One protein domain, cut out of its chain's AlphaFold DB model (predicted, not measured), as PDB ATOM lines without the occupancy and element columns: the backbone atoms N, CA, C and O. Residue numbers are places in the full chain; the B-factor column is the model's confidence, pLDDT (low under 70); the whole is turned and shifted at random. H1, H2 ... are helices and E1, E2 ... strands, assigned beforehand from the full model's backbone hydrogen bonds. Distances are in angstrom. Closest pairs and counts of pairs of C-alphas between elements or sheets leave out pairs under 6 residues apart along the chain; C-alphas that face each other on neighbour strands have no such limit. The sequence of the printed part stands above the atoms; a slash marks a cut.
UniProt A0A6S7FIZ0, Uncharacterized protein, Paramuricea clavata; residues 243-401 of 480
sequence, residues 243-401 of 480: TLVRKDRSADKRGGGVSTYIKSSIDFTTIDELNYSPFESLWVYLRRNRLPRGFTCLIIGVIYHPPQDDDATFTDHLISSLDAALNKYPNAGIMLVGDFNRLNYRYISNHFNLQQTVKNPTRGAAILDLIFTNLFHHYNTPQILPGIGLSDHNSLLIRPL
ATOM      1  N   THR A 243      15.823  15.014 -29.551       94.50
ATOM      2  CA  THR A 243      16.302  14.759 -30.901       94.50
ATOM      3  C   THR A 243      15.697  13.452 -31.404       94.50
ATOM      4  O   THR A 243      15.860  12.401 -30.777       94.50
ATOM      5  N   LEU A 244      15.005  13.521 -32.540       94.56
ATOM      6  CA  LEU A 244      14.445  12.364 -33.231       94.56
ATOM      7  C   LEU A 244      15.511  11.694 -34.104       94.56
ATOM      8  O   LEU A 244      16.083  12.318 -34.996       94.56
ATOM      9  N   VAL A 245      15.721  10.398 -33.890       93.44
ATOM     10  CA  VAL A 245      16.440   9.520 -34.819       93.44
ATOM     11  C   VAL A 245      15.445   8.500 -35.342       93.44
ATOM     12  O   VAL A 245      14.774   7.830 -34.556       93.44
ATOM     13  N   ARG A 246      15.334   8.366 -36.660       92.00
ATOM     14  CA  ARG A 246      14.376   7.454 -37.287       92.00
ATOM     15  C   ARG A 246      14.999   6.708 -38.450       92.00
ATOM     16  O   ARG A 246      15.888   7.220 -39.122       92.00
ATOM     17  N   LYS A 247      14.484   5.510 -38.678       91.19
ATOM     18  CA  LYS A 247      14.733   4.697 -39.855       91.19
ATOM     19  C   LYS A 247      13.386   4.313 -40.437       91.19
ATOM     20  O   LYS A 247      12.668   3.483 -39.877       91.19
ATOM     21  N   ASP A 248      13.066   4.955 -41.548       88.94
ATOM     22  CA  ASP A 248      11.826   4.720 -42.266       88.94
ATOM     23  C   ASP A 248      11.950   3.494 -43.161       88.94
ATOM     24  O   ASP A 248      13.030   3.149 -43.645       88.94
ATOM     25  N   ARG A 249      10.821   2.823 -43.372       85.38
ATOM     26  CA  ARG A 249      10.738   1.727 -44.329       85.38
ATOM     27  C   ARG A 249      10.976   2.262 -45.748       85.38
ATOM     28  O   ARG A 249      10.595   3.390 -46.055       85.38
ATOM     29  N   SER A 250      11.579   1.446 -46.612       77.19
ATOM     30  CA  SER A 250      11.798   1.774 -48.026       77.19
ATOM     31  C   SER A 250      10.506   2.254 -48.697       77.19
ATOM     32  O   SER A 250       9.437   1.715 -48.411       77.19
ATOM     33  N   ALA A 251      10.620   3.216 -49.620       66.56
ATOM     34  CA  ALA A 251       9.485   3.876 -50.280       66.56
ATOM     35  C   ALA A 251       8.485   2.907 -50.948       66.56
ATOM     36  O   ALA A 251       7.300   3.217 -51.052       66.56
ATOM     37  N   ASP A 252       8.940   1.712 -51.330       69.31
ATOM     38  CA  ASP A 252       8.125   0.671 -51.966       69.31
ATOM     39  C   ASP A 252       7.121   0.002 -51.011       69.31
ATOM     40  O   ASP A 252       6.225  -0.726 -51.439       69.31
ATOM     41  N   LYS A 253       7.252   0.227 -49.699       67.12
ATOM     42  CA  LYS A 253       6.355  -0.319 -48.681       67.12
ATOM     43  C   LYS A 253       5.619   0.819 -47.971       67.12
ATOM     44  O   LYS A 253       6.208   1.788 -47.503       67.12
ATOM     45  N   ARG A 254       4.296   0.687 -47.842       73.38
ATOM     46  CA  ARG A 254       3.448   1.726 -47.240       73.38
ATOM     47  C   ARG A 254       3.663   1.817 -45.723       73.38
ATOM     48  O   ARG A 254       3.237   0.926 -44.990       73.38
ATOM     49  N   GLY A 255       4.242   2.932 -45.274       72.94
ATOM     50  CA  GLY A 255       4.397   3.296 -43.860       72.94
ATOM     51  C   GLY A 255       5.289   2.351 -43.047       72.94
ATOM     52  O   GLY A 255       5.790   1.348 -43.554       72.94
ATOM     53  N   GLY A 256       5.450   2.662 -41.759       83.44
ATOM     54  CA  GLY A 256       6.256   1.881 -40.813       83.44
ATOM     55  C   GLY A 256       7.666   2.434 -40.617       83.44
ATOM     56  O   GLY A 256       7.955   3.568 -40.999       83.44
ATOM     57  N   GLY A 257       8.528   1.618 -40.013       89.62
ATOM     58  CA  GLY A 257       9.853   2.025 -39.569       89.62
ATOM     59  C   GLY A 257       9.952   2.152 -38.053       89.62
ATOM     60  O   GLY A 257       8.968   2.055 -37.317       89.62
ATOM     61  N   VAL A 258      11.176   2.383 -37.595       93.56
ATOM     62  CA  VAL A 258      11.523   2.493 -36.176       93.56
ATOM     63  C   VAL A 258      12.088   3.872 -35.879       93.56
ATOM     64  O   VAL A 258      12.764   4.483 -36.707       93.56
ATOM     65  N   SER A 259      11.827   4.380 -34.679       94.38
ATOM     66  CA  SER A 259      12.367   5.664 -34.240       94.38
ATOM     67  C   SER A 259      12.687   5.674 -32.753       94.38
ATOM     68  O   SER A 259      12.190   4.854 -31.981       94.38
ATOM     69  N   THR A 260      13.546   6.606 -32.359       95.31
ATOM     70  CA  THR A 260      13.883   6.887 -30.971       95.31
ATOM     71  C   THR A 260      13.974   8.388 -30.746       95.31
ATOM     72  O   THR A 260      14.477   9.130 -31.590       95.31
ATOM     73  N   TYR A 261      13.497   8.819 -29.583       95.56
ATOM     74  CA  TYR A 261      13.623  10.189 -29.106       95.56
ATOM     75  C   TYR A 261      14.668  10.222 -27.999       95.56
ATOM     76  O   TYR A 261      14.515   9.575 -26.958       95.56
ATOM     77  N   ILE A 262      15.730  10.994 -28.208       94.50
ATOM     78  CA  ILE A 262      16.838  11.126 -27.262       94.50
ATOM     79  C   ILE A 262      16.837  12.554 -26.744       94.50
ATOM     80  O   ILE A 262      16.884  13.493 -27.525       94.50
ATOM     81  N   LYS A 263      16.778  12.735 -25.424       93.81
ATOM     82  CA  LYS A 263      16.789  14.073 -24.822       93.81
ATOM     83  C   LYS A 263      18.026  14.849 -25.285       93.81
ATOM     84  O   LYS A 263      19.132  14.334 -25.138       93.81
ATOM     85  N   SER A 264      17.862  16.087 -25.747       91.94
ATOM     86  CA  SER A 264      18.938  16.885 -26.364       91.94
ATOM     87  C   SER A 264      20.125  17.161 -25.432       91.94
ATOM     88  O   SER A 264      21.212  17.485 -25.890       91.94
ATOM     89  N   SER A 265      19.952  16.995 -24.116       90.81
ATOM     90  CA  SER A 265      21.032  17.082 -23.124       90.81
ATOM     91  C   SER A 265      21.928  15.833 -23.046       90.81
ATOM     92  O   SER A 265      22.755  15.744 -22.139       90.81
ATOM     93  N   ILE A 266      21.681  14.810 -23.866       90.19
ATOM     94  CA  ILE A 266      22.410  13.539 -23.854       90.19
ATOM     95  C   ILE A 266      23.178  13.399 -25.163       90.19
ATOM     96  O   ILE A 266      22.575  13.316 -26.229       90.19
ATOM     97  N   ASP A 267      24.500  13.283 -25.057       91.69
ATOM     98  CA  ASP A 267      25.356  13.028 -26.212       91.69
ATOM     99  C   ASP A 267      25.133  11.609 -26.748       91.69
ATOM    100  O   ASP A 267      25.222  10.613 -26.013       91.69
ATOM    101  N   PHE A 268      24.873  11.521 -28.050       94.31
ATOM    102  CA  PHE A 268      24.657  10.263 -28.751       94.31
ATOM    103  C   PHE A 268      25.253  10.291 -30.160       94.31
ATOM    104  O   PHE A 268      25.568  11.345 -30.711       94.31
ATOM    105  N   THR A 269      25.410   9.112 -30.750       95.00
ATOM    106  CA  THR A 269      25.844   8.939 -32.140       95.00
ATOM    107  C   THR A 269      25.076   7.776 -32.752       95.00
ATOM    108  O   THR A 269      24.846   6.768 -32.085       95.00
ATOM    109  N   THR A 270      24.650   7.892 -34.005       94.50
ATOM    110  CA  THR A 270      24.084   6.761 -34.747       94.50
ATOM    111  C   THR A 270      25.197   5.799 -35.152       94.50
ATOM    112  O   THR A 270      26.312   6.213 -35.458       94.50
ATOM    113  N   ILE A 271      24.930   4.492 -35.115       93.44
ATOM    114  CA  ILE A 271      25.897   3.495 -35.592       93.44
ATOM    115  C   ILE A 271      25.548   3.168 -37.042       93.44
ATOM    116  O   ILE A 271      24.883   2.172 -37.317       93.44
ATOM    117  N   ASP A 272      25.956   4.045 -37.958       89.19
ATOM    118  CA  ASP A 272      25.510   4.016 -39.358       89.19
ATOM    119  C   ASP A 272      25.775   2.665 -40.034       89.19
ATOM    120  O   ASP A 272      24.883   2.123 -40.678       89.19
ATOM    121  N   GLU A 273      26.938   2.059 -39.774       89.75
ATOM    122  CA  GLU A 273      27.320   0.712 -40.236       89.75
ATOM    123  C   GLU A 273      26.253  -0.361 -39.943       89.75
ATOM    124  O   GLU A 273      26.045  -1.255 -40.757       89.75
ATOM    125  N   LEU A 274      25.542  -0.258 -38.814       90.75
ATOM    126  CA  LEU A 274      24.476  -1.193 -38.428       90.75
ATOM    127  C   LEU A 274      23.099  -0.762 -38.951       90.75
ATOM    128  O   LEU A 274      22.172  -1.570 -39.049       90.75
ATOM    129  N   ASN A 275      22.947   0.517 -39.292       88.44
ATOM    130  CA  ASN A 275      21.676   1.117 -39.679       88.44
ATOM    131  C   ASN A 275      21.367   0.991 -41.175       88.44
ATOM    132  O   ASN A 275      20.197   1.102 -41.536       88.44
ATOM    133  N   TYR A 276      22.343   0.658 -42.027       83.12
ATOM    134  CA  TYR A 276      22.139   0.411 -43.469       83.12
ATOM    135  C   TYR A 276      21.440  -0.919 -43.813       83.12
ATOM    136  O   TYR A 276      21.283  -1.268 -44.981       83.12
ATOM    137  N   SER A 277      20.999  -1.672 -42.809       84.00
ATOM    138  CA  SER A 277      20.278  -2.932 -42.993       84.00
ATOM    139  C   SER A 277      18.867  -2.743 -43.596       84.00
ATOM    140  O   SER A 277      18.206  -1.753 -43.280       84.00
ATOM    141  N   PRO A 278      18.344  -3.694 -44.396       87.25
ATOM    142  CA  PRO A 278      16.956  -3.659 -44.875       87.25
ATOM    143  C   PRO A 278      15.927  -3.913 -43.760       87.25
ATOM    144  O   PRO A 278      14.738  -3.654 -43.947       87.25
ATOM    145  N   PHE A 279      16.372  -4.422 -42.610       90.88
ATOM    146  CA  PHE A 279      15.523  -4.723 -41.467       90.88
ATOM    147  C   PHE A 279      15.187  -3.462 -40.670       90.88
ATOM    148  O   PHE A 279      15.991  -2.528 -40.570       90.88
ATOM    149  N   GLU A 280      14.020  -3.466 -40.027       92.88
ATOM    150  CA  GLU A 280      13.544  -2.386 -39.156       92.88
ATOM    151  C   GLU A 280      14.269  -2.412 -37.802       92.88
ATOM    152  O   GLU A 280      13.716  -2.711 -36.748       92.88
ATOM    153  N   SER A 281      15.563  -2.109 -37.852       94.31
ATOM    154  CA  SER A 281      16.452  -2.001 -36.700       94.31
ATOM    155  C   SER A 281      17.251  -0.704 -36.768       94.31
ATOM    156  O   SER A 281      17.790  -0.350 -37.822       94.31
ATOM    157  N   LEU A 282      17.297   0.004 -35.642       96.38
ATOM    158  CA  LEU A 282      17.992   1.275 -35.471       96.38
ATOM    159  C   LEU A 282      18.898   1.211 -34.240       96.38
ATOM    160  O   LEU A 282      18.441   0.945 -33.132       96.38
ATOM    161  N   TRP A 283      20.173   1.507 -34.432       97.50
ATOM    162  CA  TRP A 283      21.226   1.394 -33.437       97.50
ATOM    163  C   TRP A 283      21.813   2.762 -33.118       97.50
ATOM    164  O   TRP A 283      22.270   3.496 -34.004       97.50
ATOM    165  N   VAL A 284      21.827   3.087 -31.827       97.12
ATOM    166  CA  VAL A 284      22.402   4.323 -31.297       97.12
ATOM    167  C   VAL A 284      23.398   4.019 -30.186       97.12
ATOM    168  O   VAL A 284      23.181   3.169 -29.321       97.12
ATOM    169  N   TYR A 285      24.502   4.746 -30.216       96.00
ATOM    170  CA  TYR A 285      25.544   4.761 -29.209       96.00
ATOM    171  C   TYR A 285      25.332   5.961 -28.281       96.00
ATOM    172  O   TYR A 285      25.156   7.089 -28.736       96.00
ATOM    173  N   LEU A 286      25.379   5.723 -26.975       93.31
ATOM    174  CA  LEU A 286      25.247   6.733 -25.931       93.31
ATOM    175  C   LEU A 286      26.480   6.719 -25.033       93.31
ATOM    176  O   LEU A 286      26.830   5.696 -24.426       93.31
ATOM    177  N   ARG A 287      27.095   7.892 -24.863       80.25
ATOM    178  CA  ARG A 287      28.213   8.073 -23.935       80.25
ATOM    179  C   ARG A 287      27.730   8.787 -22.684       80.25
ATOM    180  O   ARG A 287      27.580  10.002 -22.653       80.25
ATOM    181  N   ARG A 288      27.498   8.030 -21.609       76.75
ATOM    182  CA  ARG A 288      27.042   8.599 -20.334       76.75
ATOM    183  C   ARG A 288      28.185   8.698 -19.329       76.75
ATOM    184  O   ARG A 288      28.827   7.702 -19.018       76.75
ATOM    185  N   ASN A 289      28.354   9.873 -18.714       67.31
ATOM    186  CA  ASN A 289      29.424  10.145 -17.735       67.31
ATOM    187  C   ASN A 289      29.394   9.258 -16.476       67.31
ATOM    188  O   ASN A 289      30.347   9.242 -15.701       67.31
ATOM    189  N   ARG A 290      28.290   8.547 -16.217       77.81
ATOM    190  CA  ARG A 290      28.115   7.718 -15.017       77.81
ATOM    191  C   ARG A 290      27.452   6.382 -15.335       77.81
ATOM    192  O   ARG A 290      26.367   6.100 -14.831       77.81
ATOM    193  N   LEU A 291      28.102   5.527 -16.113       86.19
ATOM    194  CA  LEU A 291      27.666   4.134 -16.263       86.19
ATOM    195  C   LEU A 291      28.048   3.281 -15.041       86.19
ATOM    196  O   LEU A 291      28.876   3.708 -14.223       86.19
ATOM    197  N   PRO A 292      27.387   2.133 -14.809       86.88
ATOM    198  CA  PRO A 292      27.825   1.176 -13.800       86.88
ATOM    199  C   PRO A 292      29.261   0.708 -14.067       86.88
ATOM    200  O   PRO A 292      29.742   0.734 -15.198       86.88
ATOM    201  N   ARG A 293      29.972   0.309 -13.006       86.12
ATOM    202  CA  ARG A 293      31.364  -0.140 -13.133       86.12
ATOM    203  C   ARG A 293      31.413  -1.363 -14.050       86.12
ATOM    204  O   ARG A 293      30.625  -2.279 -13.860       86.12
ATOM    205  N   GLY A 294      32.361  -1.371 -14.980       87.06
ATOM    206  CA  GLY A 294      32.523  -2.446 -15.959       87.06
ATOM    207  C   GLY A 294      31.924  -2.124 -17.325       87.06
ATOM    208  O   GLY A 294      32.341  -2.747 -18.287       87.06
ATOM    209  N   PHE A 295      31.050  -1.118 -17.436       92.12
ATOM    210  CA  PHE A 295      30.482  -0.699 -18.718       92.12
ATOM    211  C   PHE A 295      31.111   0.600 -19.223       92.12
ATOM    212  O   PHE A 295      31.230   1.574 -18.476       92.12
ATOM    213  N   THR A 296      31.509   0.610 -20.494       91.56
ATOM    214  CA  THR A 296      32.219   1.735 -21.136       91.56
ATOM    215  C   THR A 296      31.267   2.723 -21.809       91.56
ATOM    216  O   THR A 296      31.504   3.931 -21.804       91.56
ATOM    217  N   CYS A 297      30.176   2.210 -22.365       94.38
ATOM    218  CA  CYS A 297      29.151   2.951 -23.092       94.38
ATOM    219  C   CYS A 297      27.804   2.219 -23.006       94.38
ATOM    220  O   CYS A 297      27.719   1.135 -22.422       94.38
ATOM    221  N   LEU A 298      26.752   2.821 -23.558       95.75
ATOM    222  CA  LEU A 298      25.446   2.190 -23.726       95.75
ATOM    223  C   LEU A 298      25.103   2.154 -25.217       95.75
ATOM    224  O   LEU A 298      25.101   3.193 -25.866       95.75
ATOM    225  N   ILE A 299      24.792   0.976 -25.743       97.12
ATOM    226  CA  ILE A 299      24.292   0.777 -27.102       97.12
ATOM    227  C   ILE A 299      22.827   0.382 -26.999       97.12
ATOM    228  O   ILE A 299      22.481  -0.565 -26.287       97.12
ATOM    229  N   ILE A 300      21.970   1.119 -27.699       97.50
ATOM    230  CA  ILE A 300      20.539   0.842 -27.772       97.50
ATOM    231  C   ILE A 300      20.202   0.401 -29.192       97.50
ATOM    232  O   ILE A 300      20.476   1.133 -30.141       97.50
ATOM    233  N   GLY A 301      19.598  -0.780 -29.313       97.44
ATOM    234  CA  GLY A 301      19.001  -1.273 -30.552       97.44
ATOM    235  C   GLY A 301      17.482  -1.193 -30.456       97.44
ATOM    236  O   GLY A 301      16.890  -1.858 -29.609       97.44
ATOM    237  N   VAL A 302      16.853  -0.380 -31.299       97.69
ATOM    238  CA  VAL A 302      15.397  -0.293 -31.450       97.69
ATOM    239  C   VAL A 302      14.984  -1.208 -32.588       97.69
ATOM    240  O   VAL A 302      15.387  -0.986 -33.727       97.69
ATOM    241  N   ILE A 303      14.226  -2.249 -32.266       96.25
ATOM    242  CA  ILE A 303      13.974  -3.396 -33.133       96.25
ATOM    243  C   ILE A 303      12.472  -3.534 -33.383       96.25
ATOM    244  O   ILE A 303      11.676  -3.510 -32.446       96.25
ATOM    245  N   TYR A 304      12.096  -3.726 -34.640       95.62
ATOM    246  CA  TYR A 304      10.789  -4.230 -35.031       95.62
ATOM    247  C   TYR A 304      10.986  -5.473 -35.899       95.62
ATOM    248  O   TYR A 304      11.633  -5.402 -36.944       95.62
ATOM    249  N   HIS A 305      10.447  -6.610 -35.455       94.06
ATOM    250  CA  HIS A 305      10.394  -7.845 -36.240       94.06
ATOM    251  C   HIS A 305       8.983  -8.021 -36.810       94.06
ATOM    252  O   HIS A 305       8.061  -8.299 -36.036       94.06
ATOM    253  N   PRO A 306       8.763  -7.847 -38.125       90.06
ATOM    254  CA  PRO A 306       7.446  -8.043 -38.716       90.06
ATOM    255  C   PRO A 306       6.963  -9.498 -38.559       90.06
ATOM    256  O   PRO A 306       7.736 -10.422 -38.790       90.06
ATOM    257  N   PRO A 307       5.669  -9.755 -38.278       87.00
ATOM    258  CA  PRO A 307       5.150 -11.119 -38.096       87.00
ATOM    259  C   PRO A 307       5.289 -12.057 -39.304       87.00
ATOM    260  O   PRO A 307       5.056 -13.255 -39.159       87.00
ATOM    261  N   GLN A 308       5.545 -11.494 -40.487       85.56
ATOM    262  CA  GLN A 308       5.633 -12.199 -41.770       85.56
ATOM    263  C   GLN A 308       7.076 -12.354 -42.259       85.56
ATOM    264  O   GLN A 308       7.300 -13.026 -43.265       85.56
ATOM    265  N   ASP A 309       8.028 -11.697 -41.596       85.38
ATOM    266  CA  ASP A 309       9.432 -11.774 -41.973       85.38
ATOM    267  C   ASP A 309      10.029 -13.099 -41.487       85.38
ATOM    268  O   ASP A 309       9.551 -13.719 -40.534       85.38
ATOM    269  N   ASP A 310      11.077 -13.544 -42.172       90.94
ATOM    270  CA  ASP A 310      11.754 -14.790 -41.847       90.94
ATOM    271  C   ASP A 310      12.581 -14.655 -40.555       90.94
ATOM    272  O   ASP A 310      13.466 -13.805 -40.431       90.94
ATOM    273  N   ASP A 311      12.294 -15.525 -39.584       92.50
ATOM    274  CA  ASP A 311      12.922 -15.497 -38.261       92.50
ATOM    275  C   ASP A 311      14.438 -15.744 -38.326       92.50
ATOM    276  O   ASP A 311      15.186 -15.182 -37.520       92.50
ATOM    277  N   ALA A 312      14.906 -16.591 -39.250       92.81
ATOM    278  CA  ALA A 312      16.310 -16.987 -39.333       92.81
ATOM    279  C   ALA A 312      17.183 -15.832 -39.835       92.81
ATOM    280  O   ALA A 312      18.128 -15.433 -39.158       92.81
ATOM    281  N   THR A 313      16.809 -15.224 -40.959       93.56
ATOM    282  CA  THR A 313      17.515 -14.072 -41.537       93.56
ATOM    283  C   THR A 313      17.514 -12.863 -40.603       93.56
ATOM    284  O   THR A 313      18.537 -12.186 -40.473       93.56
ATOM    285  N   PHE A 314      16.409 -12.609 -39.895       94.00
ATOM    286  CA  PHE A 314      16.358 -11.544 -38.893       94.00
ATOM    287  C   PHE A 314      17.260 -11.845 -37.687       94.00
ATOM    288  O   PHE A 314      17.943 -10.957 -37.171       94.00
ATOM    289  N   THR A 315      17.296 -13.105 -37.247       94.75
ATOM    290  CA  THR A 315      18.178 -13.560 -36.165       94.75
ATOM    291  C   THR A 315      19.648 -13.399 -36.547       94.75
ATOM    292  O   THR A 315      20.410 -12.836 -35.761       94.75
ATOM    293  N   ASP A 316      20.033 -13.808 -37.756       94.75
ATOM    294  CA  ASP A 316      21.394 -13.651 -38.280       94.75
ATOM    295  C   ASP A 316      21.802 -12.175 -38.347       94.75
ATOM    296  O   ASP A 316      22.908 -11.808 -37.942       94.75
ATOM    297  N   HIS A 317      20.884 -11.300 -38.773       94.62
ATOM    298  CA  HIS A 317      21.098  -9.852 -38.757       94.62
ATOM    299  C   HIS A 317      21.340  -9.313 -37.343       94.62
ATOM    300  O   HIS A 317      22.273  -8.534 -37.130       94.62
ATOM    301  N   LEU A 318      20.535  -9.727 -36.359       95.81
ATOM    302  CA  LEU A 318      20.722  -9.304 -34.969       95.81
ATOM    303  C   LEU A 318      22.047  -9.805 -34.384       95.81
ATOM    304  O   LEU A 318      22.718  -9.038 -33.696       95.81
ATOM    305  N   ILE A 319      22.432 -11.052 -34.667       96.12
ATOM    306  CA  ILE A 319      23.714 -11.625 -34.232       96.12
ATOM    307  C   ILE A 319      24.867 -10.826 -34.834       96.12
ATOM    308  O   ILE A 319      25.685 -10.290 -34.092       96.12
ATOM    309  N   SER A 320      24.875 -10.656 -36.158       95.88
ATOM    310  CA  SER A 320      25.916  -9.901 -36.861       95.88
ATOM    311  C   SER A 320      26.020  -8.461 -36.353       95.88
ATOM    312  O   SER A 320      27.122  -7.956 -36.126       95.88
ATOM    313  N   SER A 321      24.878  -7.813 -36.095       96.50
ATOM    314  CA  SER A 321      24.839  -6.447 -35.567       96.50
ATOM    315  C   SER A 321      25.402  -6.354 -34.149       96.50
ATOM    316  O   SER A 321      26.156  -5.431 -33.843       96.50
ATOM    317  N   LEU A 322      25.054  -7.305 -33.277       96.81
ATOM    318  CA  LEU A 322      25.563  -7.366 -31.908       96.81
ATOM    319  C   LEU A 322      27.056  -7.681 -31.868       96.81
ATOM    320  O   LEU A 322      27.781  -7.026 -31.121       96.81
ATOM    321  N   ASP A 323      27.526  -8.616 -32.693       96.75
ATOM    322  CA  ASP A 323      28.947  -8.934 -32.824       96.75
ATOM    323  C   ASP A 323      29.735  -7.712 -33.292       96.75
ATOM    324  O   ASP A 323      30.714  -7.320 -32.658       96.75
ATOM    325  N   ALA A 324      29.288  -7.045 -34.359       96.50
ATOM    326  CA  ALA A 324      29.923  -5.827 -34.852       96.50
ATOM    327  C   ALA A 324      29.930  -4.712 -33.788       96.50
ATOM    328  O   ALA A 324      30.961  -4.070 -33.564       96.50
ATOM    329  N   ALA A 325      28.814  -4.520 -33.077       96.00
ATOM    330  CA  ALA A 325      28.709  -3.549 -31.994       96.00
ATOM    331  C   ALA A 325      29.679  -3.850 -30.840       96.00
ATOM    332  O   ALA A 325      30.376  -2.948 -30.375       96.00
ATOM    333  N   LEU A 326      29.751  -5.103 -30.383       95.44
ATOM    334  CA  LEU A 326      30.594  -5.516 -29.256       95.44
ATOM    335  C   LEU A 326      32.081  -5.581 -29.622       95.44
ATOM    336  O   LEU A 326      32.921  -5.272 -28.777       95.44
ATOM    337  N   ASN A 327      32.404  -5.900 -30.877       95.88
ATOM    338  CA  ASN A 327      33.765  -5.821 -31.405       95.88
ATOM    339  C   ASN A 327      34.264  -4.370 -31.435       95.88
ATOM    340  O   ASN A 327      35.396  -4.094 -31.042       95.88
ATOM    341  N   LYS A 328      33.410  -3.431 -31.862       95.31
ATOM    342  CA  LYS A 328      33.743  -1.999 -31.914       95.31
ATOM    343  C   LYS A 328      33.763  -1.348 -30.530       95.31
ATOM    344  O   LYS A 328      34.598  -0.486 -30.263       95.31
ATOM    345  N   TYR A 329      32.866  -1.770 -29.643       94.38
ATOM    346  CA  TYR A 329      32.707  -1.214 -28.301       94.38
ATOM    347  C   TYR A 329      32.772  -2.312 -27.228       94.38
ATOM    348  O   TYR A 329      31.742  -2.739 -26.691       94.38
ATOM    349  N   PRO A 330      33.988  -2.745 -26.846       93.19
ATOM    350  CA  PRO A 330      34.158  -3.746 -25.805       93.19
ATOM    351  C   PRO A 330      33.534  -3.305 -24.476       93.19
ATOM    352  O   PRO A 330      33.667  -2.151 -24.045       93.19
ATOM    353  N   ASN A 331      32.886  -4.251 -23.793       92.88
ATOM    354  CA  ASN A 331      32.169  -4.030 -22.534       92.88
ATOM    355  C   ASN A 331      31.055  -2.967 -22.623       92.88
ATOM    356  O   ASN A 331      30.770  -2.264 -21.647       92.88
ATOM    357  N   ALA A 332      30.426  -2.813 -23.789       95.69
ATOM    358  CA  ALA A 332      29.232  -1.993 -23.914       95.69
ATOM    359  C   ALA A 332      28.073  -2.567 -23.086       95.69
ATOM    360  O   ALA A 332      27.833  -3.778 -23.025       95.69
ATOM    361  N   GLY A 333      27.316  -1.674 -22.453       96.06
ATOM    362  CA  GLY A 333      25.984  -2.005 -21.978       96.06
ATOM    363  C   GLY A 333      25.060  -2.106 -23.184       96.06
ATOM    364  O   GLY A 333      24.998  -1.165 -23.966       96.06
ATOM    365  N   ILE A 334      24.359  -3.220 -23.349       97.25
ATOM    366  CA  ILE A 334      23.445  -3.450 -24.471       97.25
ATOM    367  C   ILE A 334      22.011  -3.326 -23.976       97.25
ATOM    368  O   ILE A 334      21.663  -3.871 -22.925       97.25
ATOM    369  N   MET A 335      21.173  -2.627 -24.736       97.19
ATOM    370  CA  MET A 335      19.733  -2.577 -24.517       97.19
ATOM    371  C   MET A 335      18.997  -2.712 -25.848       97.19
ATOM    372  O   MET A 335      18.930  -1.765 -26.625       97.19
ATOM    373  N   LEU A 336      18.446  -3.895 -26.109       97.50
ATOM    374  CA  LEU A 336      17.570  -4.119 -27.256       97.50
ATOM    375  C   LEU A 336      16.130  -3.945 -26.810       97.50
ATOM    376  O   LEU A 336      15.726  -4.519 -25.798       97.50
ATOM    377  N   VAL A 337      15.380  -3.144 -27.551       97.56
ATOM    378  CA  VAL A 337      14.025  -2.727 -27.203       97.56
ATOM    379  C   VAL A 337      13.148  -2.701 -28.442       97.56
ATOM    380  O   VAL A 337      13.616  -2.340 -29.516       97.56
ATOM    381  N   GLY A 338      11.872  -3.022 -28.279       96.44
ATOM    382  CA  GLY A 338      10.871  -2.885 -29.332       96.44
ATOM    383  C   GLY A 338       9.978  -4.111 -29.439       96.44
ATOM    384  O   GLY A 338       9.896  -4.888 -28.486       96.44
ATOM    385  N   ASP A 339       9.308  -4.255 -30.577       96.00
ATOM    386  CA  ASP A 339       8.327  -5.309 -30.835       96.00
ATOM    387  C   ASP A 339       8.984  -6.460 -31.602       96.00
ATOM    388  O   ASP A 339       9.370  -6.336 -32.767       96.00
ATOM    389  N   PHE A 340       9.124  -7.591 -30.920       95.62
ATOM    390  CA  PHE A 340       9.748  -8.794 -31.460       95.62
ATOM    391  C   PHE A 340       8.722  -9.764 -32.054       95.62
ATOM    392  O   PHE A 340       9.110 -10.808 -32.580       95.62
ATOM    393  N   ASN A 341       7.424  -9.451 -31.966       94.62
ATOM    394  CA  ASN A 341       6.326 -10.311 -32.386       94.62
ATOM    395  C   ASN A 341       6.540 -11.778 -31.966       94.62
ATOM    396  O   ASN A 341       6.462 -12.115 -30.786       94.62
ATOM    397  N   ARG A 342       6.796 -12.668 -32.931       88.88
ATOM    398  CA  ARG A 342       6.918 -14.117 -32.716       88.88
ATOM    399  C   ARG A 342       8.366 -14.617 -32.680       88.88
ATOM    400  O   ARG A 342       8.558 -15.825 -32.551       88.88
ATOM    401  N   LEU A 343       9.356 -13.723 -32.761       93.56
ATOM    402  CA  LEU A 343      10.764 -14.096 -32.880       93.56
ATOM    403  C   LEU A 343      11.219 -14.962 -31.700       93.56
ATOM    404  O   LEU A 343      11.090 -14.580 -30.530       93.56
ATOM    405  N   ASN A 344      11.839 -16.106 -31.994       92.06
ATOM    406  CA  ASN A 344      12.482 -16.922 -30.969       92.06
ATOM    407  C   ASN A 344      13.837 -16.328 -30.552       92.06
ATOM    408  O   ASN A 344      14.899 -16.679 -31.057       92.06
ATOM    409  N   TYR A 345      13.799 -15.463 -29.548       90.62
ATOM    410  CA  TYR A 345      14.958 -14.725 -29.049       90.62
ATOM    411  C   TYR A 345      15.918 -15.525 -28.150       90.62
ATOM    412  O   TYR A 345      16.921 -14.974 -27.693       90.62
ATOM    413  N   ARG A 346      15.631 -16.797 -27.827       93.44
ATOM    414  CA  ARG A 346      16.416 -17.559 -26.831       93.44
ATOM    415  C   ARG A 346      17.882 -17.696 -27.219       93.44
ATOM    416  O   ARG A 346      18.747 -17.598 -26.354       93.44
ATOM    417  N   TYR A 347      18.151 -17.909 -28.505       92.69
ATOM    418  CA  TYR A 347      19.517 -18.030 -29.001       92.69
ATOM    419  C   TYR A 347      20.305 -16.737 -28.764       92.69
ATOM    420  O   TYR A 347      21.335 -16.769 -28.098       92.69
ATOM    421  N   ILE A 348      19.768 -15.595 -29.206       93.69
ATOM    422  CA  ILE A 348      20.388 -14.268 -29.052       93.69
ATOM    423  C   ILE A 348      20.590 -13.934 -27.568       93.69
ATOM    424  O   ILE A 348      21.672 -13.528 -27.150       93.69
ATOM    425  N   SER A 349      19.555 -14.151 -26.754       94.81
ATOM    426  CA  SER A 349      19.590 -13.906 -25.310       94.81
ATOM    427  C   SER A 349      20.712 -14.694 -24.625       94.81
ATOM    428  O   SER A 349      21.483 -14.113 -23.861       94.81
ATOM    429  N   ASN A 350      20.860 -15.982 -24.943       95.12
ATOM    430  CA  ASN A 350      21.893 -16.831 -24.352       95.12
ATOM    431  C   ASN A 350      23.293 -16.517 -24.898       95.12
ATOM    432  O   ASN A 350      24.242 -16.455 -24.120       95.12
ATOM    433  N   HIS A 351      23.422 -16.303 -26.211       94.94
ATOM    434  CA  HIS A 351      24.709 -16.069 -26.871       94.94
ATOM    435  C   HIS A 351      25.380 -14.782 -26.374       94.94
ATOM    436  O   HIS A 351      26.565 -14.779 -26.054       94.94
ATOM    437  N   PHE A 352      24.601 -13.710 -26.223       95.50
ATOM    438  CA  PHE A 352      25.098 -12.400 -25.796       95.50
ATOM    439  C   PHE A 352      24.905 -12.122 -24.298       95.50
ATOM    440  O   PHE A 352      25.139 -11.001 -23.842       95.50
ATOM    441  N   ASN A 353      24.468 -13.123 -23.521       95.25
ATOM    442  CA  ASN A 353      24.151 -12.995 -22.095       95.25
ATOM    443  C   ASN A 353      23.220 -11.797 -21.795       95.25
ATOM    444  O   ASN A 353      23.446 -11.000 -20.879       95.25
ATOM    445  N   LEU A 354      22.180 -11.637 -22.618       97.06
ATOM    446  CA  LEU A 354      21.171 -10.594 -22.469       97.06
ATOM    447  C   LEU A 354      19.949 -11.173 -21.772       97.06
ATOM    448  O   LEU A 354      19.343 -12.120 -22.266       97.06
ATOM    449  N   GLN A 355      19.524 -10.567 -20.669       97.44
ATOM    450  CA  GLN A 355      18.310 -10.991 -19.989       97.44
ATOM    451  C   GLN A 355      17.085 -10.284 -20.573       97.44
ATOM    452  O   GLN A 355      17.050  -9.053 -20.643       97.44
ATOM    453  N   GLN A 356      16.060 -11.061 -20.922       97.19
ATOM    454  CA  GLN A 356      14.720 -10.546 -21.197       97.19
ATOM    455  C   GLN A 356      14.063 -10.118 -19.873       97.19
ATOM    456  O   GLN A 356      14.002 -10.899 -18.918       97.19
ATOM    457  N   THR A 357      13.614  -8.864 -19.783       97.06
ATOM    458  CA  THR A 357      13.139  -8.275 -18.511       97.06
ATOM    459  C   THR A 357      11.626  -8.051 -18.421       97.06
ATOM    460  O   THR A 357      11.118  -7.844 -17.315       97.06
ATOM    461  N   VAL A 358      10.884  -8.104 -19.533       97.25
ATOM    462  CA  VAL A 358       9.433  -7.833 -19.572       97.25
ATOM    463  C   VAL A 358       8.651  -9.116 -19.300       97.25
ATOM    464  O   VAL A 358       8.746 -10.074 -20.059       97.25
ATOM    465  N   LYS A 359       7.847  -9.129 -18.232       96.25
ATOM    466  CA  LYS A 359       7.120 -10.329 -17.768       96.25
ATOM    467  C   LYS A 359       5.600 -10.257 -17.918       96.25
ATOM    468  O   LYS A 359       4.924 -11.237 -17.632       96.25
ATOM    469  N   ASN A 360       5.071  -9.106 -18.321       96.75
ATOM    470  CA  ASN A 360       3.636  -8.838 -18.366       96.75
ATOM    471  C   ASN A 360       3.193  -8.538 -19.806       96.75
ATOM    472  O   ASN A 360       4.011  -8.018 -20.568       96.75
ATOM    473  N   PRO A 361       1.929  -8.828 -20.172       97.12
ATOM    474  CA  PRO A 361       1.406  -8.579 -21.513       97.12
ATOM    475  C   PRO A 361       1.558  -7.128 -21.972       97.12
ATOM    476  O   PRO A 361       1.286  -6.187 -21.220       97.12
ATOM    477  N   THR A 362       1.951  -6.963 -23.231       97.00
ATOM    478  CA  THR A 362       2.113  -5.667 -23.896       97.00
ATOM    479  C   THR A 362       1.116  -5.470 -25.033       97.00
ATOM    480  O   THR A 362       0.873  -4.337 -25.416       97.00
ATOM    481  N   ARG A 363       0.442  -6.527 -25.504       96.44
ATOM    482  CA  ARG A 363      -0.673  -6.437 -26.457       96.44
ATOM    483  C   ARG A 363      -1.704  -7.524 -26.170       96.44
ATOM    484  O   ARG A 363      -1.426  -8.711 -26.338       96.44
ATOM    485  N   GLY A 364      -2.902  -7.145 -25.727       94.75
ATOM    486  CA  GLY A 364      -3.898  -8.117 -25.259       94.75
ATOM    487  C   GLY A 364      -3.315  -9.026 -24.167       94.75
ATOM    488  O   GLY A 364      -2.843  -8.537 -23.144       94.75
ATOM    489  N   ALA A 365      -3.312 -10.343 -24.396       95.56
ATOM    490  CA  ALA A 365      -2.694 -11.327 -23.498       95.56
ATOM    491  C   ALA A 365      -1.232 -11.680 -23.854       95.56
ATOM    492  O   ALA A 365      -0.603 -12.463 -23.144       95.56
ATOM    493  N   ALA A 366      -0.686 -11.131 -24.943       96.31
ATOM    494  CA  ALA A 366       0.640 -11.465 -25.454       96.31
ATOM    495  C   ALA A 366       1.728 -10.503 -24.950       96.31
ATOM    496  O   ALA A 366       1.484  -9.314 -24.732       96.31
ATOM    497  N   ILE A 367       2.949 -11.023 -24.796       96.75
ATOM    498  CA  ILE A 367       4.166 -10.253 -24.502       96.75
ATOM    499  C   ILE A 367       4.970 -10.175 -25.802       96.75
ATOM    500  O   ILE A 367       5.682 -11.121 -26.133       96.75
ATOM    501  N   LEU A 368       4.802  -9.088 -26.554       96.50
ATOM    502  CA  LEU A 368       5.439  -8.899 -27.867       96.50
ATOM    503  C   LEU A 368       6.547  -7.845 -27.809       96.50
ATOM    504  O   LEU A 368       7.582  -7.978 -28.458       96.50
ATOM    505  N   ASP A 369       6.355  -6.838 -26.960       97.25
ATOM    506  CA  ASP A 369       7.317  -5.773 -26.734       97.25
ATOM    507  C   ASP A 369       8.293  -6.217 -25.643       97.25
ATOM    508  O   ASP A 369       7.916  -6.455 -24.489       97.25
ATOM    509  N   LEU A 370       9.562  -6.379 -26.008       97.25
ATOM    510  CA  LEU A 370      10.581  -6.968 -25.145       97.25
ATOM    511  C   LEU A 370      11.717  -5.982 -24.885       97.25
ATOM    512  O   LEU A 370      11.987  -5.065 -25.660       97.25
ATOM    513  N   ILE A 371      12.405  -6.206 -23.766       97.94
ATOM    514  CA  ILE A 371      13.642  -5.514 -23.412       97.94
ATOM    515  C   ILE A 371      14.683  -6.575 -23.069       97.94
ATOM    516  O   ILE A 371      14.522  -7.281 -22.065       97.94
ATOM    517  N   PHE A 372      15.748  -6.651 -23.868       97.81
ATOM    518  CA  PHE A 372      16.920  -7.491 -23.623       97.81
ATOM    519  C   PHE A 372      18.097  -6.635 -23.193       97.81
ATOM    520  O   PHE A 372      18.444  -5.665 -23.867       97.81
ATOM    521  N   THR A 373      18.738  -6.981 -22.079       97.56
ATOM    522  CA  THR A 373      19.883  -6.201 -21.610       97.56
ATOM    523  C   THR A 373      20.847  -7.006 -20.747       97.56
ATOM    524  O   THR A 373      20.429  -7.861 -19.969       97.56
ATOM    525  N   ASN A 374      22.142  -6.690 -20.841       96.88
ATOM    526  CA  ASN A 374      23.174  -7.132 -19.892       96.88
ATOM    527  C   ASN A 374      23.285  -6.201 -18.663       96.88
ATOM    528  O   ASN A 374      24.091  -6.434 -17.766       96.88
ATOM    529  N   LEU A 375      22.459  -5.150 -18.592       94.81
ATOM    530  CA  LEU A 375      22.392  -4.196 -17.483       94.81
ATOM    531  C   LEU A 375      21.227  -4.488 -16.529       94.81
ATOM    532  O   LEU A 375      20.876  -3.631 -15.723       94.81
ATOM    533  N   PHE A 376      20.599  -5.660 -16.603       93.94
ATOM    534  CA  PHE A 376      19.346  -5.962 -15.898       93.94
ATOM    535  C   PHE A 376      19.425  -5.744 -14.375       93.94
ATOM    536  O   PHE A 376      18.471  -5.258 -13.777       93.94
ATOM    537  N   HIS A 377      20.581  -5.984 -13.747       93.62
ATOM    538  CA  HIS A 377      20.821  -5.695 -12.325       93.62
ATOM    539  C   HIS A 377      20.922  -4.203 -11.972       93.62
ATOM    540  O   HIS A 377      20.999  -3.854 -10.796       93.62
ATOM    541  N   HIS A 378      20.981  -3.315 -12.963       93.12
ATOM    542  CA  HIS A 378      21.115  -1.867 -12.798       93.12
ATOM    543  C   HIS A 378      19.828  -1.105 -13.117       93.12
ATOM    544  O   HIS A 378      19.808   0.120 -12.986       93.12
ATOM    545  N   TYR A 379      18.759  -1.804 -13.495       94.06
ATOM    546  CA  TYR A 379      17.455  -1.228 -13.794       94.06
ATOM    547  C   TYR A 379      16.371  -1.845 -12.910       94.06
ATOM    548  O   TYR A 379      16.486  -2.969 -12.431       94.06
ATOM    549  N   ASN A 380      15.316  -1.073 -12.663       94.88
ATOM    550  CA  ASN A 380      14.099  -1.587 -12.050       94.88
ATOM    551  C   ASN A 380      13.378  -2.521 -13.027       94.88
ATOM    552  O   ASN A 380      13.529  -2.389 -14.244       94.88
ATOM    553  N   THR A 381      12.522  -3.390 -12.493       95.31
ATOM    554  CA  THR A 381      11.579  -4.171 -13.301       95.31
ATOM    555  C   THR A 381      10.775  -3.243 -14.226       95.31
ATOM    556  O   THR A 381      10.259  -2.229 -13.740       95.31
ATOM    557  N   PRO A 382      10.648  -3.564 -15.530       96.94
ATOM    558  CA  PRO A 382       9.842  -2.781 -16.460       96.94
ATOM    559  C   PRO A 382       8.394  -2.632 -15.984       96.94
ATOM    560  O   PRO A 382       7.760  -3.595 -15.551       96.94
ATOM    561  N   GLN A 383       7.873  -1.412 -16.082       97.12
ATOM    562  CA  GLN A 383       6.477  -1.088 -15.811       97.12
ATOM    563  C   GLN A 383       5.694  -1.073 -17.121       97.12
ATOM    564  O   GLN A 383       6.129  -0.442 -18.084       97.12
ATOM    565  N   ILE A 384       4.538  -1.736 -17.135       97.25
ATOM    566  CA  ILE A 384       3.576  -1.630 -18.236       97.25
ATOM    567  C   ILE A 384       2.760  -0.357 -18.026       97.25
ATOM    568  O   ILE A 384       2.231  -0.127 -16.938       97.25
ATOM    569  N   LEU A 385       2.679   0.469 -19.060       96.50
ATOM    570  CA  LEU A 385       1.888   1.688 -19.112       96.50
ATOM    571  C   LEU A 385       0.819   1.566 -20.203       96.50
ATOM    572  O   LEU A 385       0.996   0.777 -21.130       96.50
ATOM    573  N   PRO A 386      -0.256   2.368 -20.143       95.50
ATOM    574  CA  PRO A 386      -1.229   2.430 -21.227       95.50
ATOM    575  C   PRO A 386      -0.577   2.726 -22.582       95.50
ATOM    576  O   PRO A 386       0.478   3.370 -22.651       95.50
ATOM    577  N   GLY A 387      -1.219   2.261 -23.650       93.25
ATOM    578  CA  GLY A 387      -0.817   2.576 -25.017       93.25
ATOM    579  C   GLY A 387      -0.786   4.075 -25.297       93.25
ATOM    580  O   GLY A 387      -1.478   4.874 -24.658       93.25
ATOM    581  N   ILE A 388       0.064   4.471 -26.243       89.75
ATOM    582  CA  ILE A 388       0.176   5.864 -26.676       89.75
ATOM    583  C   ILE A 388      -0.795   6.097 -27.835       89.75
ATOM    584  O   ILE A 388      -0.757   5.398 -28.847       89.75
ATOM    585  N   GLY A 389      -1.655   7.108 -27.692       90.94
ATOM    586  CA  GLY A 389      -2.632   7.472 -28.716       90.94
ATOM    587  C   GLY A 389      -3.627   6.342 -28.984       90.94
ATOM    588  O   GLY A 389      -4.292   5.873 -28.066       90.94
ATOM    589  N   LEU A 390      -3.721   5.926 -30.248       90.12
ATOM    590  CA  LEU A 390      -4.617   4.859 -30.715       90.12
ATOM    591  C   LEU A 390      -3.926   3.488 -30.809       90.12
ATOM    592  O   LEU A 390      -4.466   2.574 -31.428       90.12
ATOM    593  N   SER A 391      -2.721   3.351 -30.251       92.69
ATOM    594  CA  SER A 391      -2.000   2.079 -30.264       92.69
ATOM    595  C   SER A 391      -2.739   1.022 -29.442       92.69
ATOM    596  O   SER A 391      -3.152   1.274 -28.310       92.69
ATOM    597  N   ASP A 392      -2.863  -0.181 -29.999       94.56
ATOM    598  CA  ASP A 392      -3.337  -1.378 -29.303       94.56
ATOM    599  C   ASP A 392      -2.230  -2.063 -28.477       94.56
ATOM    600  O   ASP A 392      -2.497  -3.042 -27.773       94.56
ATOM    601  N   HIS A 393      -1.000  -1.541 -28.529       96.12
ATOM    602  CA  HIS A 393       0.110  -1.940 -27.670       96.12
ATOM    603  C   HIS A 393       0.208  -1.028 -26.443       96.12
ATOM    604  O   HIS A 393       0.142   0.198 -26.529       96.12
ATOM    605  N   ASN A 394       0.445  -1.637 -25.288       96.75
ATOM    606  CA  ASN A 394       0.849  -0.970 -24.063       96.75
ATOM    607  C   ASN A 394       2.308  -0.514 -24.155       96.75
ATOM    608  O   ASN A 394       3.168  -1.204 -24.696       96.75
ATOM    609  N   SER A 395       2.607   0.637 -23.559       95.94
ATOM    610  CA  SER A 395       3.974   1.161 -23.521       95.94
ATOM    611  C   SER A 395       4.782   0.547 -22.380       95.94
ATOM    612  O   SER A 395       4.240   0.173 -21.339       95.94
ATOM    613  N   LEU A 396       6.103   0.511 -22.534       96.12
ATOM    614  CA  LEU A 396       7.025   0.047 -21.499       96.12
ATOM    615  C   LEU A 396       7.810   1.210 -20.901       96.12
ATOM    616  O   LEU A 396       8.303   2.084 -21.614       96.12
ATOM    617  N   LEU A 397       7.976   1.185 -19.579       96.19
ATOM    618  CA  LEU A 397       8.841   2.114 -18.868       96.19
ATOM    619  C   LEU A 397       9.835   1.377 -17.980       96.19
ATOM    620  O   LEU A 397       9.475   0.766 -16.974       96.19
ATOM    621  N   ILE A 398      11.113   1.508 -18.320       95.31
ATOM    622  CA  ILE A 398      12.234   1.033 -17.517       95.31
ATOM    623  C   ILE A 398      12.997   2.228 -16.935       95.31
ATOM    624  O   ILE A 398      13.173   3.256 -17.589       95.31
ATOM    625  N   ARG A 399      13.436   2.118 -15.678       93.75
ATOM    626  CA  ARG A 399      14.205   3.172 -14.996       93.75
ATOM    627  C   ARG A 399      15.458   2.594 -14.359       93.75
ATOM    628  O   ARG A 399      15.351   1.523 -13.758       93.75
ATOM    629  N   PRO A 400      16.606   3.287 -14.411       91.75
ATOM    630  CA  PRO A 400      17.793   2.849 -13.693       91.75
ATOM    631  C   PRO A 400      17.511   2.785 -12.187       91.75
ATOM    632  O   PRO A 400      16.714   3.560 -11.646       91.75
ATOM    633  N   LEU A 401      18.161   1.854 -11.494       90.81
ATOM    634  CA  LEU A 401      18.128   1.806 -10.037       90.81
ATOM    635  C   LEU A 401      18.735   3.091  -9.484       90.81
ATOM    636  O   LEU A 401      19.771   3.571  -9.959       90.81
TER     637      LEU A 401
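What this domain is: This is residues 243 to 401 of the 480 residues of an uncharacterized protein of Paramuricea clavata (UniProt A0A6S7FIZ0). A twisted sheet of five strands has the long helix H2 over one face and the hairpin of E1 and E2 partly over the other, so that the E4 and E5 part of the sheet lies between them. The small helix H3 packs on H2, and a second hairpin, the short E8 and E9, lies beyond the sheet's E7 edge. The printed part has 159 residues, with three named helices and nine named strands in the order E1 E2 E3 H1 E4 E5 H2 E6 H3 E7 E8 E9. The large sheet runs E3, E4, E5, E6, E7 and is mixed; the class is mixed, helices and strands, with under half of the residues in named elements. The whole is compact and rounded, with a radius of gyration of the C-alphas of 15.2 A and spans of 40 by 34 by 32 A.

How they stand to each other: In the large sheet, E5, residues 298 to 304, and E6, residues 333 to 339, are parallel, with N 301 and O 335 2.9 A apart. E4, residues 281 to 286, forms a hairpin with E5, antiparallel, with N 284 and O 300 at 2.9 A. The edge strands are E3, residues 268 to 270, antiparallel to E4 with N 285 and O 269 at 2.8 A, and E7, residues 369 to 373, antiparallel to E6 with N 372 and O 336 at 2.9 A. H2, residues 311 to 328, is on the sheet at a height of 10.4 A, over E5 and along the strands, at 14 degrees to E5 on the local plane; helix and sheet make two layers. E5, H2 and E6 form a strand-helix-strand unit, two parallel neighbour strands joined through a helix, with a right-handed crossover. E1, residues 243 to 248, and E2, residues 257 to 263, are an antiparallel hairpin, with N 245 and O 260 at 2.9 A. Their sheet and the large one form a sandwich, two sheets face to face; the closest C-alphas of E2 and E5 are those of Val 258 and Val 302, 6.7 A apart. H3, residues 346 to 351, only just touches H2, with 3 pairs of C-alphas within 8 A, Ile 319 and Ile 348 closest at 6.7 A, at a shallow tilt of 23 degrees, the same way. H1, residues 272 to 275, only grazes the sheet. E8, residues 383 to 385, and E9, residues 395 to 397, form an antiparallel hairpin, with N 385 and O 395 at 2.8 A. In H2 and H3 every O i to N i+4 pair is within hydrogen-bond range; H1 is too short for such a pair.

Where its parts are: E1 begins at C-alpha 243 (16.302, 14.759, -30.901). From first to last C-alpha H2 measures 25.6 A, E2 20.3 A, E6 20.0 A and E5 19.6 A. H2 begins at C-alpha 311 (12.922, -15.497, -38.261), and E9 ends at C-alpha 397 (8.841, 2.114, -18.868).

The domain as a whole: The C-alphas of Asp 252 and Arg 293, the two farthest apart, are 45.3 A apart. The printed part has no cut. The links E4 to E5 and H3 to E7 are long. Mean pLDDT of the printed part is 92.6; residues 251 to 253 and residue 289 are under 70.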